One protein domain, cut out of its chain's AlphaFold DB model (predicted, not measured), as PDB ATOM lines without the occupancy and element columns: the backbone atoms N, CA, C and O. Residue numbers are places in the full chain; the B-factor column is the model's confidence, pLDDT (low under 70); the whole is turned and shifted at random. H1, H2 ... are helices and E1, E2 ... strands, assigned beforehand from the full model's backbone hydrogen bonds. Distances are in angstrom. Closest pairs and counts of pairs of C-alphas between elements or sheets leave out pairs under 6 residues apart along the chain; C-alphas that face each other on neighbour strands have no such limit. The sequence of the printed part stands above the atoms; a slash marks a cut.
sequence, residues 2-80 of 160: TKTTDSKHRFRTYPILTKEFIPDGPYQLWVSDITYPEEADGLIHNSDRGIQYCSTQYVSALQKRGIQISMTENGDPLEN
ATOM      1  N   THR A   2      20.402  97.241   9.655       28.69
ATOM      2  CA  THR A   2      19.545  97.652   8.537       28.69
ATOM      3  C   THR A   2      18.215  98.112   9.129       28.69
ATOM      4  O   THR A   2      17.566  97.330   9.818       28.69
ATOM      5  N   LYS A   3      17.823  99.379   8.937       37.75
ATOM      6  CA  LYS A   3      16.474  99.841   9.300       37.75
ATOM      7  C   LYS A   3      15.474  99.082   8.427       37.75
ATOM      8  O   LYS A   3      15.459  99.276   7.218       37.75
ATOM      9  N   THR A   4      14.688  98.194   9.028       49.38
ATOM     10  CA  THR A   4      13.708  97.352   8.322       49.38
ATOM     11  C   THR A   4      12.366  98.046   8.101       49.38
ATOM     12  O   THR A   4      11.570  97.573   7.298       49.38
ATOM     13  N   THR A   5      12.114  99.177   8.764       55.88
ATOM     14  CA  THR A   5      10.851  99.916   8.681       55.88
ATOM     15  C   THR A   5      11.103 101.389   8.367       55.88
ATOM     16  O   THR A   5      11.708 102.128   9.146       55.88
ATOM     17  N   ASP A   6      10.648 101.819   7.191       62.69
ATOM     18  CA  ASP A   6      10.508 103.236   6.864       62.69
ATOM     19  C   ASP A   6       9.111 103.698   7.281       62.69
ATOM     20  O   ASP A   6       8.142 103.497   6.552       62.69
ATOM     21  N   SER A   7       9.010 104.284   8.477       64.94
ATOM     22  CA  SER A   7       7.775 104.903   8.972       64.94
ATOM     23  C   SER A   7       7.552 106.317   8.426       64.94
ATOM     24  O   SER A   7       6.505 106.920   8.670       64.94
ATOM     25  N   LYS A   8       8.525 106.876   7.692       70.62
ATOM     26  CA  LYS A   8       8.465 108.214   7.091       70.62
ATOM     27  C   LYS A   8       8.082 108.109   5.622       70.62
ATOM     28  O   LYS A   8       8.801 108.547   4.730       70.62
ATOM     29  N   HIS A   9       6.899 107.567   5.378       77.56
ATOM     30  CA  HIS A   9       6.366 107.409   4.035       77.56
ATOM     31  C   HIS A   9       5.113 108.258   3.803       77.56
ATOM     32  O   HIS A   9       4.407 108.648   4.731       77.56
ATOM     33  N   ARG A  10       4.764 108.458   2.532       78.62
ATOM     34  CA  ARG A  10       3.545 109.174   2.116       78.62
ATOM     35  C   ARG A  10       2.256 108.339   2.161       78.62
ATOM     36  O   ARG A  10       1.198 108.849   1.809       78.62
ATOM     37  N   PHE A  11       2.343 107.049   2.489       79.94
ATOM     38  CA  PHE A  11       1.177 106.162   2.508       79.94
ATOM     39  C   PHE A  11       0.257 106.453   3.694       79.94
ATOM     40  O   PHE A  11       0.697 106.930   4.741       79.94
ATOM     41  N   ARG A  12      -1.033 106.154   3.506       82.81
ATOM     42  CA  ARG A  12      -2.078 106.358   4.510       82.81
ATOM     43  C   ARG A  12      -1.802 105.507   5.748       82.81
ATOM     44  O   ARG A  12      -1.637 104.297   5.632       82.81
ATOM     45  N   THR A  13      -1.842 106.147   6.910       83.88
ATOM     46  CA  THR A  13      -1.819 105.501   8.224       83.88
ATOM     47  C   THR A  13      -3.232 105.411   8.810       83.88
ATOM     48  O   THR A  13      -4.161 106.080   8.340       83.88
ATOM     49  N   TYR A  14      -3.399 104.562   9.822       84.38
ATOM     50  CA  TYR A  14      -4.677 104.299  10.492       84.38
ATOM     51  C   TYR A  14      -4.619 104.707  11.973       84.38
ATOM     52  O   TYR A  14      -3.524 104.747  12.538       84.38
ATOM     53  N   PRO A  15      -5.758 105.067  12.596       83.69
ATOM     54  CA  PRO A  15      -5.799 105.442  14.010       83.69
ATOM     55  C   PRO A  15      -5.469 104.255  14.924       83.69
ATOM     56  O   PRO A  15      -5.643 103.102  14.537       83.69
ATOM     57  N   ILE A  16      -5.039 104.544  16.152       82.62
ATOM     58  CA  ILE A  16      -4.830 103.524  17.184       82.62
ATOM     59  C   ILE A  16      -6.193 103.132  17.759       82.62
ATOM     60  O   ILE A  16      -6.840 103.936  18.428       82.62
ATOM     61  N   LEU A  17      -6.618 101.892  17.520       81.69
ATOM     62  CA  LEU A  17      -7.864 101.343  18.074       81.69
ATOM     63  C   LEU A  17      -7.626 100.561  19.373       81.69
ATOM     64  O   LEU A  17      -8.567 100.243  20.092       81.69
ATOM     65  N   THR A  18      -6.368 100.248  19.682       76.31
ATOM     66  CA  THR A  18      -5.988  99.326  20.760       76.31
ATOM     67  C   THR A  18      -5.720  99.995  22.105       76.31
ATOM     68  O   THR A  18      -5.643  99.300  23.113       76.31
ATOM     69  N   LYS A  19      -5.629 101.329  22.153       72.19
ATOM     70  CA  LYS A  19      -5.204 102.091  23.342       72.19
ATOM     71  C   LYS A  19      -6.066 101.835  24.583       72.19
ATOM     72  O   LYS A  19      -5.543 101.758  25.691       72.19
ATOM     73  N   GLU A  20      -7.372 101.685  24.391       74.81
ATOM     74  CA  GLU A  20      -8.344 101.397  25.458       74.81
ATOM     75  C   GLU A  20      -9.019 100.029  25.274       74.81
ATOM     76  O   GLU A  20      -9.900  99.647  26.044       74.81
ATOM     77  N   PHE A  21      -8.597  99.267  24.262       78.69
ATOM     78  CA  PHE A  21      -9.165  97.964  23.964       78.69
ATOM     79  C   PHE A  21      -8.535  96.893  24.850       78.69
ATOM     80  O   PHE A  21      -7.333  96.628  24.784       78.69
ATOM     81  N   ILE A  22      -9.358  96.244  25.668       75.50
ATOM     82  CA  ILE A  22      -8.937  95.107  26.483       75.50
ATOM     83  C   ILE A  22      -9.556  93.856  25.862       75.50
ATOM     84  O   ILE A  22     -10.752  93.641  26.058       75.50
ATOM     85  N   PRO A  23      -8.779  93.030  25.136       74.81
ATOM     86  CA  PRO A  23      -9.296  91.762  24.653       74.81
ATOM     87  C   PRO A  23      -9.619  90.860  25.850       74.81
ATOM     88  O   PRO A  23      -8.781  90.655  26.737       74.81
ATOM     89  N   ASP A  24     -10.837  90.335  25.877       72.31
ATOM     90  CA  ASP A  24     -11.344  89.389  26.870       72.31
ATOM     91  C   ASP A  24     -11.517  87.969  26.304       72.31
ATOM     92  O   ASP A  24     -11.763  87.027  27.062       72.31
ATOM     93  N   GLY A  25     -11.292  87.794  24.999       68.00
ATOM     94  CA  GLY A  25     -11.378  86.519  24.303       68.00
ATOM     95  C   GLY A  25     -10.418  86.397  23.112       68.00
ATOM     96  O   GLY A  25      -9.752  87.361  22.716       68.00
ATOM     97  N   PRO A  26     -10.303  85.186  22.538       71.50
ATOM     98  CA  PRO A  26      -9.559  84.977  21.300       71.50
ATOM     99  C   PRO A  26     -10.219  85.715  20.120       71.50
ATOM    100  O   PRO A  26     -11.388  86.081  20.185       71.50
ATOM    101  N   TYR A  27      -9.468  85.918  19.033       73.81
ATOM    102  CA  TYR A  27      -9.945  86.537  17.776       73.81
ATOM    103  C   TYR A  27     -10.433  87.991  17.873       73.81
ATOM    104  O   TYR A  27     -11.131  88.479  16.996       73.81
ATOM    105  N   GLN A  28     -10.011  88.708  18.908       78.56
ATOM    106  CA  GLN A  28     -10.343  90.121  19.097       78.56
ATOM    107  C   GLN A  28      -9.215  91.067  18.676       78.56
ATOM    108  O   GLN A  28      -9.449  92.122  18.089       78.56
ATOM    109  N   LEU A  29      -7.971  90.670  18.948       79.81
ATOM    110  CA  LEU A  29      -6.778  91.438  18.623       79.81
ATOM    111  C   LEU A  29      -5.747  90.535  17.957       79.81
ATOM    112  O   LEU A  29      -5.316  89.535  18.532       79.81
ATOM    113  N   TRP A  30      -5.320  90.919  16.763       80.38
ATOM    114  CA  TRP A  30      -4.311  90.211  15.997       80.38
ATOM    115  C   TRP A  30      -3.102  91.107  15.770       80.38
ATOM    116  O   TRP A  30      -3.162  92.139  15.102       80.38
ATOM    117  N   VAL A  31      -1.996  90.684  16.372       74.38
ATOM    118  CA  VAL A  31      -0.690  91.331  16.294       74.38
ATOM    119  C   VAL A  31       0.181  90.456  15.404       74.38
ATOM    120  O   VAL A  31       0.549  89.349  15.805       74.38
ATOM    121  N   SER A  32       0.471  90.893  14.181       66.00
ATOM    122  CA  SER A  32       1.274  90.086  13.260       66.00
ATOM    123  C   SER A  32       1.951  90.886  12.157       66.00
ATOM    124  O   SER A  32       1.552  92.000  11.828       66.00
ATOM    125  N   ASP A  33       2.883  90.204  11.493       62.78
ATOM    126  CA  ASP A  33       3.303  90.520  10.130       62.78
ATOM    127  C   ASP A  33       2.322  89.934   9.087       62.78
ATOM    128  O   ASP A  33       1.427  89.159   9.437       62.78
ATOM    129  N   ILE A  34       2.496  90.330   7.816       57.88
ATOM    130  CA  ILE A  34       1.651  90.146   6.606       57.88
ATOM    131  C   ILE A  34       1.135  88.701   6.393       57.88
ATOM    132  O   ILE A  34       1.536  87.982   5.478       57.88
ATOM    133  N   THR A  35       0.217  88.255   7.234       64.44
ATOM    134  CA  THR A  35      -0.514  86.986   7.121       64.44
ATOM    135  C   THR A  35      -2.005  87.297   7.140       64.44
ATOM    136  O   THR A  35      -2.357  88.462   7.201       64.44
ATOM    137  N   TYR A  36      -2.902  86.329   6.980       67.06
ATOM    138  CA  TYR A  36      -4.341  86.604   7.062       67.06
ATOM    139  C   TYR A  36      -4.999  85.507   7.894       67.06
ATOM    140  O   TYR A  36      -4.780  84.334   7.576       67.06
ATOM    141  N   PRO A  37      -5.773  85.846   8.936       70.31
ATOM    142  CA  PRO A  37      -6.549  84.856   9.662       70.31
ATOM    143  C   PRO A  37      -7.750  84.402   8.819       70.31
ATOM    144  O   PRO A  37      -8.272  85.164   8.001       70.31
ATOM    145  N   GLU A  38      -8.158  83.144   9.000       67.81
ATOM    146  CA  GLU A  38      -9.353  82.576   8.353       67.81
ATOM    147  C   GLU A  38     -10.646  83.147   8.957       67.81
ATOM    148  O   GLU A  38     -11.598  83.417   8.229       67.81
ATOM    149  N   GLU A  39     -10.642  83.410  10.268       71.19
ATOM    150  CA  GLU A  39     -11.719  84.067  11.011       71.19
ATOM    151  C   GLU A  39     -11.327  85.522  11.302       71.19
ATOM    152  O   GLU A  39     -10.286  85.791  11.905       71.19
ATOM    153  N   ALA A  40     -12.137  86.465  10.824       71.19
ATOM    154  CA  ALA A  40     -11.782  87.885  10.774       71.19
ATOM    155  C   ALA A  40     -12.901  88.829  11.245       71.19
ATOM    156  O   ALA A  40     -12.674  90.037  11.339       71.19
ATOM    157  N   ASP A  41     -14.093  88.297  11.522       76.00
ATOM    158  CA  ASP A  41     -15.228  89.118  11.930       76.00
ATOM    159  C   ASP A  41     -14.979  89.722  13.318       76.00
ATOM    160  O   ASP A  41     -14.583  89.022  14.250       76.00
ATOM    161  N   GLY A  42     -15.140  91.041  13.436       79.06
ATOM    162  CA  GLY A  42     -14.825  91.790  14.657       79.06
ATOM    163  C   GLY A  42     -13.336  91.875  15.028       79.06
ATOM    164  O   GLY A  42     -13.019  92.318  16.132       79.06
ATOM    165  N   LEU A  43     -12.411  91.473  14.145       88.19
ATOM    166  CA  LEU A  43     -10.982  91.443  14.453       88.19
ATOM    167  C   LEU A  43     -10.308  92.805  14.239       88.19
ATOM    168  O   LEU A  43     -10.437  93.421  13.178       88.19
ATOM    169  N   ILE A  44      -9.482  93.223  15.202       87.81
ATOM    170  CA  ILE A  44      -8.561  94.356  15.047       87.81
ATOM    171  C   ILE A  44      -7.171  93.830  14.668       87.81
ATOM    172  O   ILE A  44      -6.535  93.115  15.444       87.81
ATOM    173  N   HIS A  45      -6.668  94.212  13.496       87.81
ATOM    174  CA  HIS A  45      -5.266  94.041  13.123       87.81
ATOM    175  C   HIS A  45      -4.442  95.222  13.632       87.81
ATOM    176  O   HIS A  45      -4.668  96.355  13.208       87.81
ATOM    177  N   ASN A  46      -3.484  94.956  14.519       86.56
ATOM    178  CA  ASN A  46      -2.585  95.963  15.069       86.56
ATOM    179  C   ASN A  46      -1.167  95.776  14.517       86.56
ATOM    180  O   ASN A  46      -0.514  94.779  14.830       86.56
ATOM    181  N   SER A  47      -0.705  96.738  13.716       83.56
ATOM    182  CA  SER A  47       0.615  96.727  13.069       83.56
ATOM    183  C   SER A  47       1.425  97.981  13.386       83.56
ATOM    184  O   SER A  47       0.884  98.998  13.822       83.56
ATOM    185  N   ASP A  48       2.725  97.948  13.095       80.19
ATOM    186  CA  ASP A  48       3.519  99.174  13.039       80.19
ATOM    187  C   ASP A  48       3.209 100.004  11.770       80.19
ATOM    188  O   ASP A  48       2.397  99.621  10.917       80.19
ATOM    189  N   ARG A  49       3.861 101.170  11.648       81.06
ATOM    190  CA  ARG A  49       3.771 102.068  10.478       81.06
ATOM    191  C   ARG A  49       4.733 101.696   9.347       81.06
ATOM    192  O   ARG A  49       5.155 102.559   8.584       81.06
ATOM    193  N   GLY A  50       5.148 100.440   9.245       79.62
ATOM    194  CA  GLY A  50       5.965  99.972   8.137       79.62
ATOM    195  C   GLY A  50       5.237 100.140   6.802       79.62
ATOM    196  O   GLY A  50       4.043  99.860   6.678       79.62
ATOM    197  N   ILE A  51       5.978 100.537   5.765       82.50
ATOM    198  CA  ILE A  51       5.464 100.715   4.395       82.50
ATOM    199  C   ILE A  51       4.661  99.510   3.876       82.50
ATOM    200  O   ILE A  51       3.694  99.673   3.134       82.50
ATOM    201  N   GLN A  52       5.033  98.299   4.292       81.31
ATOM    202  CA  GLN A  52       4.350  97.064   3.917       81.31
ATOM    203  C   GLN A  52       2.908  96.993   4.448       81.31
ATOM    204  O   GLN A  52       2.008  96.588   3.707       81.31
ATOM    205  N   TYR A  53       2.667  97.485   5.669       83.81
ATOM    206  CA  TYR A  53       1.341  97.549   6.293       83.81
ATOM    207  C   TYR A  53       0.500  98.705   5.763       83.81
ATOM    208  O   TYR A  53      -0.725  98.624   5.723       83.81
ATOM    209  N   CYS A  54       1.151  99.763   5.282       84.06
ATOM    210  CA  CYS A  54       0.471 100.890   4.647       84.06
ATOM    211  C   CYS A  54       0.237 100.680   3.141       84.06
ATOM    212  O   CYS A  54      -0.315 101.556   2.469       84.06
ATOM    213  N   SER A  55       0.643  99.531   2.586       87.19
ATOM    214  CA  SER A  55       0.458  99.241   1.166       87.19
ATOM    215  C   SER A  55      -1.026  99.074   0.823       87.19
ATOM    216  O   SER A  55      -1.782  98.388   1.512       87.19
ATOM    217  N   THR A  56      -1.449  99.667  -0.296       86.44
ATOM    218  CA  THR A  56      -2.851  99.619  -0.741       86.44
ATOM    219  C   THR A  56      -3.351  98.190  -0.922       86.44
ATOM    220  O   THR A  56      -4.501  97.898  -0.598       86.44
ATOM    221  N   GLN A  57      -2.497  97.291  -1.419       87.56
ATOM    222  CA  GLN A  57      -2.844  95.883  -1.622       87.56
ATOM    223  C   GLN A  57      -3.134  95.180  -0.293       87.56
ATOM    224  O   GLN A  57      -4.153  94.501  -0.177       87.56
ATOM    225  N   TYR A  58      -2.282  95.393   0.713       87.25
ATOM    226  CA  TYR A  58      -2.455  94.808   2.040       87.25
ATOM    227  C   TYR A  58      -3.696  95.353   2.747       87.25
ATOM    228  O   TYR A  58      -4.569  94.591   3.158       87.25
ATOM    229  N   VAL A  59      -3.833  96.678   2.786       89.00
ATOM    230  CA  VAL A  59      -4.997  97.368   3.352       89.00
ATOM    231  C   VAL A  59      -6.299  96.877   2.717       89.00
ATOM    232  O   VAL A  59      -7.245  96.537   3.424       89.00
ATOM    233  N   SER A  60      -6.341  96.787   1.385       89.00
ATOM    234  CA  SER A  60      -7.531  96.314   0.668       89.00
ATOM    235  C   SER A  60      -7.864  94.866   1.024       89.00
ATOM    236  O   SER A  60      -9.033  94.494   1.082       89.00
ATOM    237  N   ALA A  61      -6.851  94.031   1.263       88.44
ATOM    238  CA  ALA A  61      -7.044  92.643   1.660       88.44
ATOM    239  C   ALA A  61      -7.608  92.511   3.086       88.44
ATOM    240  O   ALA A  61      -8.404  91.602   3.327       88.44
ATOM    241  N   LEU A  62      -7.240  93.406   4.007       88.56
ATOM    242  CA  LEU A  62      -7.820  93.471   5.353       88.56
ATOM    243  C   LEU A  62      -9.272  93.961   5.314       88.56
ATOM    244  O   LEU A  62     -10.162  93.309   5.856       88.56
ATOM    245  N   GLN A  63      -9.530  95.051   4.587       88.56
ATOM    246  CA  GLN A  63     -10.869  95.634   4.455       88.56
ATOM    247  C   GLN A  63     -11.872  94.665   3.819       88.56
ATOM    248  O   GLN A  63     -13.000  94.556   4.291       88.56
ATOM    249  N   LYS A  64     -11.456  93.903   2.797       89.00
ATOM    250  CA  LYS A  64     -12.289  92.855   2.174       89.00
ATOM    251  C   LYS A  64     -12.739  91.765   3.149       89.00
ATOM    252  O   LYS A  64     -13.713  91.081   2.862       89.00
ATOM    253  N   ARG A  65     -12.024  91.586   4.260       87.12
ATOM    254  CA  ARG A  65     -12.325  90.600   5.305       87.12
ATOM    255  C   ARG A  65     -13.034  91.208   6.517       87.12
ATOM    256  O   ARG A  65     -13.236  90.500   7.491       87.12
ATOM    257  N   GLY A  66     -13.374  92.499   6.480       87.19
ATOM    258  CA  GLY A  66     -13.997  93.193   7.610       87.19
ATOM    259  C   GLY A  66     -13.048  93.486   8.779       87.19
ATOM    260  O   GLY A  66     -13.509  93.882   9.842       87.19
ATOM    261  N   ILE A  67     -11.732  93.332   8.590       89.25
ATOM    262  CA  ILE A  67     -10.740  93.527   9.654       89.25
ATOM    263  C   ILE A  67     -10.533  95.025   9.898       89.25
ATOM    264  O   ILE A  67     -10.205  95.780   8.975       89.25
ATOM    265  N   GLN A  68     -10.671  95.451  11.152       89.50
ATOM    266  CA  GLN A  68     -10.361  96.813  11.575       89.50
ATOM    267  C   GLN A  68      -8.843  97.009  11.635       89.50
ATOM    268  O   GLN A  68      -8.118  96.151  12.128       89.50
ATOM    269  N   ILE A  69      -8.345  98.139  11.139       89.31
ATOM    270  CA  ILE A  69      -6.903  98.408  11.057       89.31
ATOM    271  C   ILE A  69      -6.519  99.402  12.151       89.31
ATOM    272  O   ILE A  69      -7.064 100.504  12.200       89.31
ATOM    273  N   SER A  70      -5.559  99.012  12.985       87.56
ATOM    274  CA  SER A  70      -4.927  99.826  14.021       87.56
ATOM    275  C   SER A  70      -3.432  99.925  13.737       87.56
ATOM    276  O   SER A  70      -2.787  98.909  13.477       87.56
ATOM    277  N   MET A  71      -2.870 101.134  13.771       86.31
ATOM    278  CA  MET A  71      -1.433 101.344  13.561       86.31
ATOM    279  C   MET A  71      -0.809 102.108  14.715       86.31
ATOM    280  O   MET A  71      -1.346 103.138  15.120       86.31
ATOM    281  N   THR A  72       0.344 101.631  15.184       75.81
ATOM    282  CA  THR A  72       1.054 102.230  16.321       75.81
ATOM    283  C   THR A  72       1.451 103.685  16.076       75.81
ATOM    284  O   THR A  72       1.563 104.138  14.931       75.81
ATOM    285  N   GLU A  73       1.671 104.458  17.139       68.19
ATOM    286  CA  GLU A  73       2.244 105.801  17.039       68.19
ATOM    287  C   GLU A  73       3.752 105.770  16.745       68.19
ATOM    288  O   GLU A  73       4.446 104.776  16.957       68.19
ATOM    289  N   ASN A  74       4.288 106.874  16.209       58.16
ATOM    290  CA  ASN A  74       5.734 106.998  16.023       58.16
ATOM    291  C   ASN A  74       6.391 107.089  17.412       58.16
ATOM    292  O   ASN A  74       6.472 108.173  17.981       58.16
ATOM    293  N   GLY A  75       6.876 105.958  17.927       52.56
ATOM    294  CA  GLY A  75       7.774 105.923  19.078       52.56
ATOM    295  C   GLY A  75       7.201 105.431  20.404       52.56
ATOM    296  O   GLY A  75       7.918 105.590  21.386       52.56
ATOM    297  N   ASP A  76       6.006 104.825  20.465       55.34
ATOM    298  CA  ASP A  76       5.603 104.061  21.660       55.34
ATOM    299  C   ASP A  76       6.136 102.616  21.562       55.34
ATOM    300  O   ASP A  76       5.622 101.816  20.771       55.34
ATOM    301  N   PRO A  77       7.180 102.246  22.332       55.41
ATOM    302  CA  PRO A  77       7.759 100.907  22.278       55.41
ATOM    303  C   PRO A  77       6.788  99.832  22.778       55.41
ATOM    304  O   PRO A  77       6.976  98.655  22.482       55.41
ATOM    305  N   LEU A  78       5.764 100.205  23.555       59.31
ATOM    306  CA  LEU A  78       4.863  99.260  24.210       59.31
ATOM    307  C   LEU A  78       3.855  98.646  23.237       59.31
ATOM    308  O   LEU A  78       3.453  97.497  23.428       59.31
ATOM    309  N   GLU A  79       3.483  99.366  22.175       64.06
ATOM    310  CA  GLU A  79       2.427  98.935  21.251       64.06
ATOM    311  C   GLU A  79       2.864  97.770  20.344       64.06
ATOM    312  O   GLU A  79       2.041  96.927  19.984       64.06
ATOM    313  N   ASN A  80       4.161  97.668  20.029       70.62
ATOM    314  CA  ASN A  80       4.740  96.540  19.286       70.62
ATOM    315  C   ASN A  80       5.505  95.549  20.183       70.62
ATOM    316  O   ASN A  80       5.931  94.488  19.722       70.62
TER     317      ASN A  80
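This is residues 2 to 80 of the 160 residues of the protein "Integrase catalytic domain-containing protein" of Macellibacteroides sp. HH-ZS (UniProt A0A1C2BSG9). This domain has little regular structure: a small sheet, E1, E2, E3 in order, parallel, forms a core among long loops, and two short helices, H1 and H2, only graze it. Printed are 79 residues, with E1, E2, H1, E3, H2 along the chain; 23 are in named elements, class mixed. It is compact, radius of gyration of the C-alphas 12.3 A, spanning 35 by 27 by 21 A.

Residues 2 to 28 have no named element. E1, residues 29 to 31, is parallel to E2, residues 44 to 47, at 21 degrees, with N 30 and O 44 within hydrogen-bond range at 2.8 A. H1, residues 56 to 63, grazes the sheet with residues 59 to 63; its O i to N i+4 pairs are within range. E3, residues 68 to 71, is parallel to E2 at 25 degrees, N 45 and O 68 at 2.8 A. E2, H1, E3 form a strand-helix-strand unit, parallel neighbours with a helix between, crossover right-handed. H2, residues 77 to 80, grazes with 79 to 80, apart from H1.

E1, 6.5 A, begins at C-alpha 29 (-6.778, 91.438, 18.623). E2 measures 9.7 A, H1 10.4 A, E3 10.2 A. H2, 6.1 A, ends at C-alpha 80 (4.740, 96.540, 19.286).

The printed part has no cut. The E1 to E2 link is long. pLDDT is under 70 at 20 residues, among them 2 to 7 and 73 to 79.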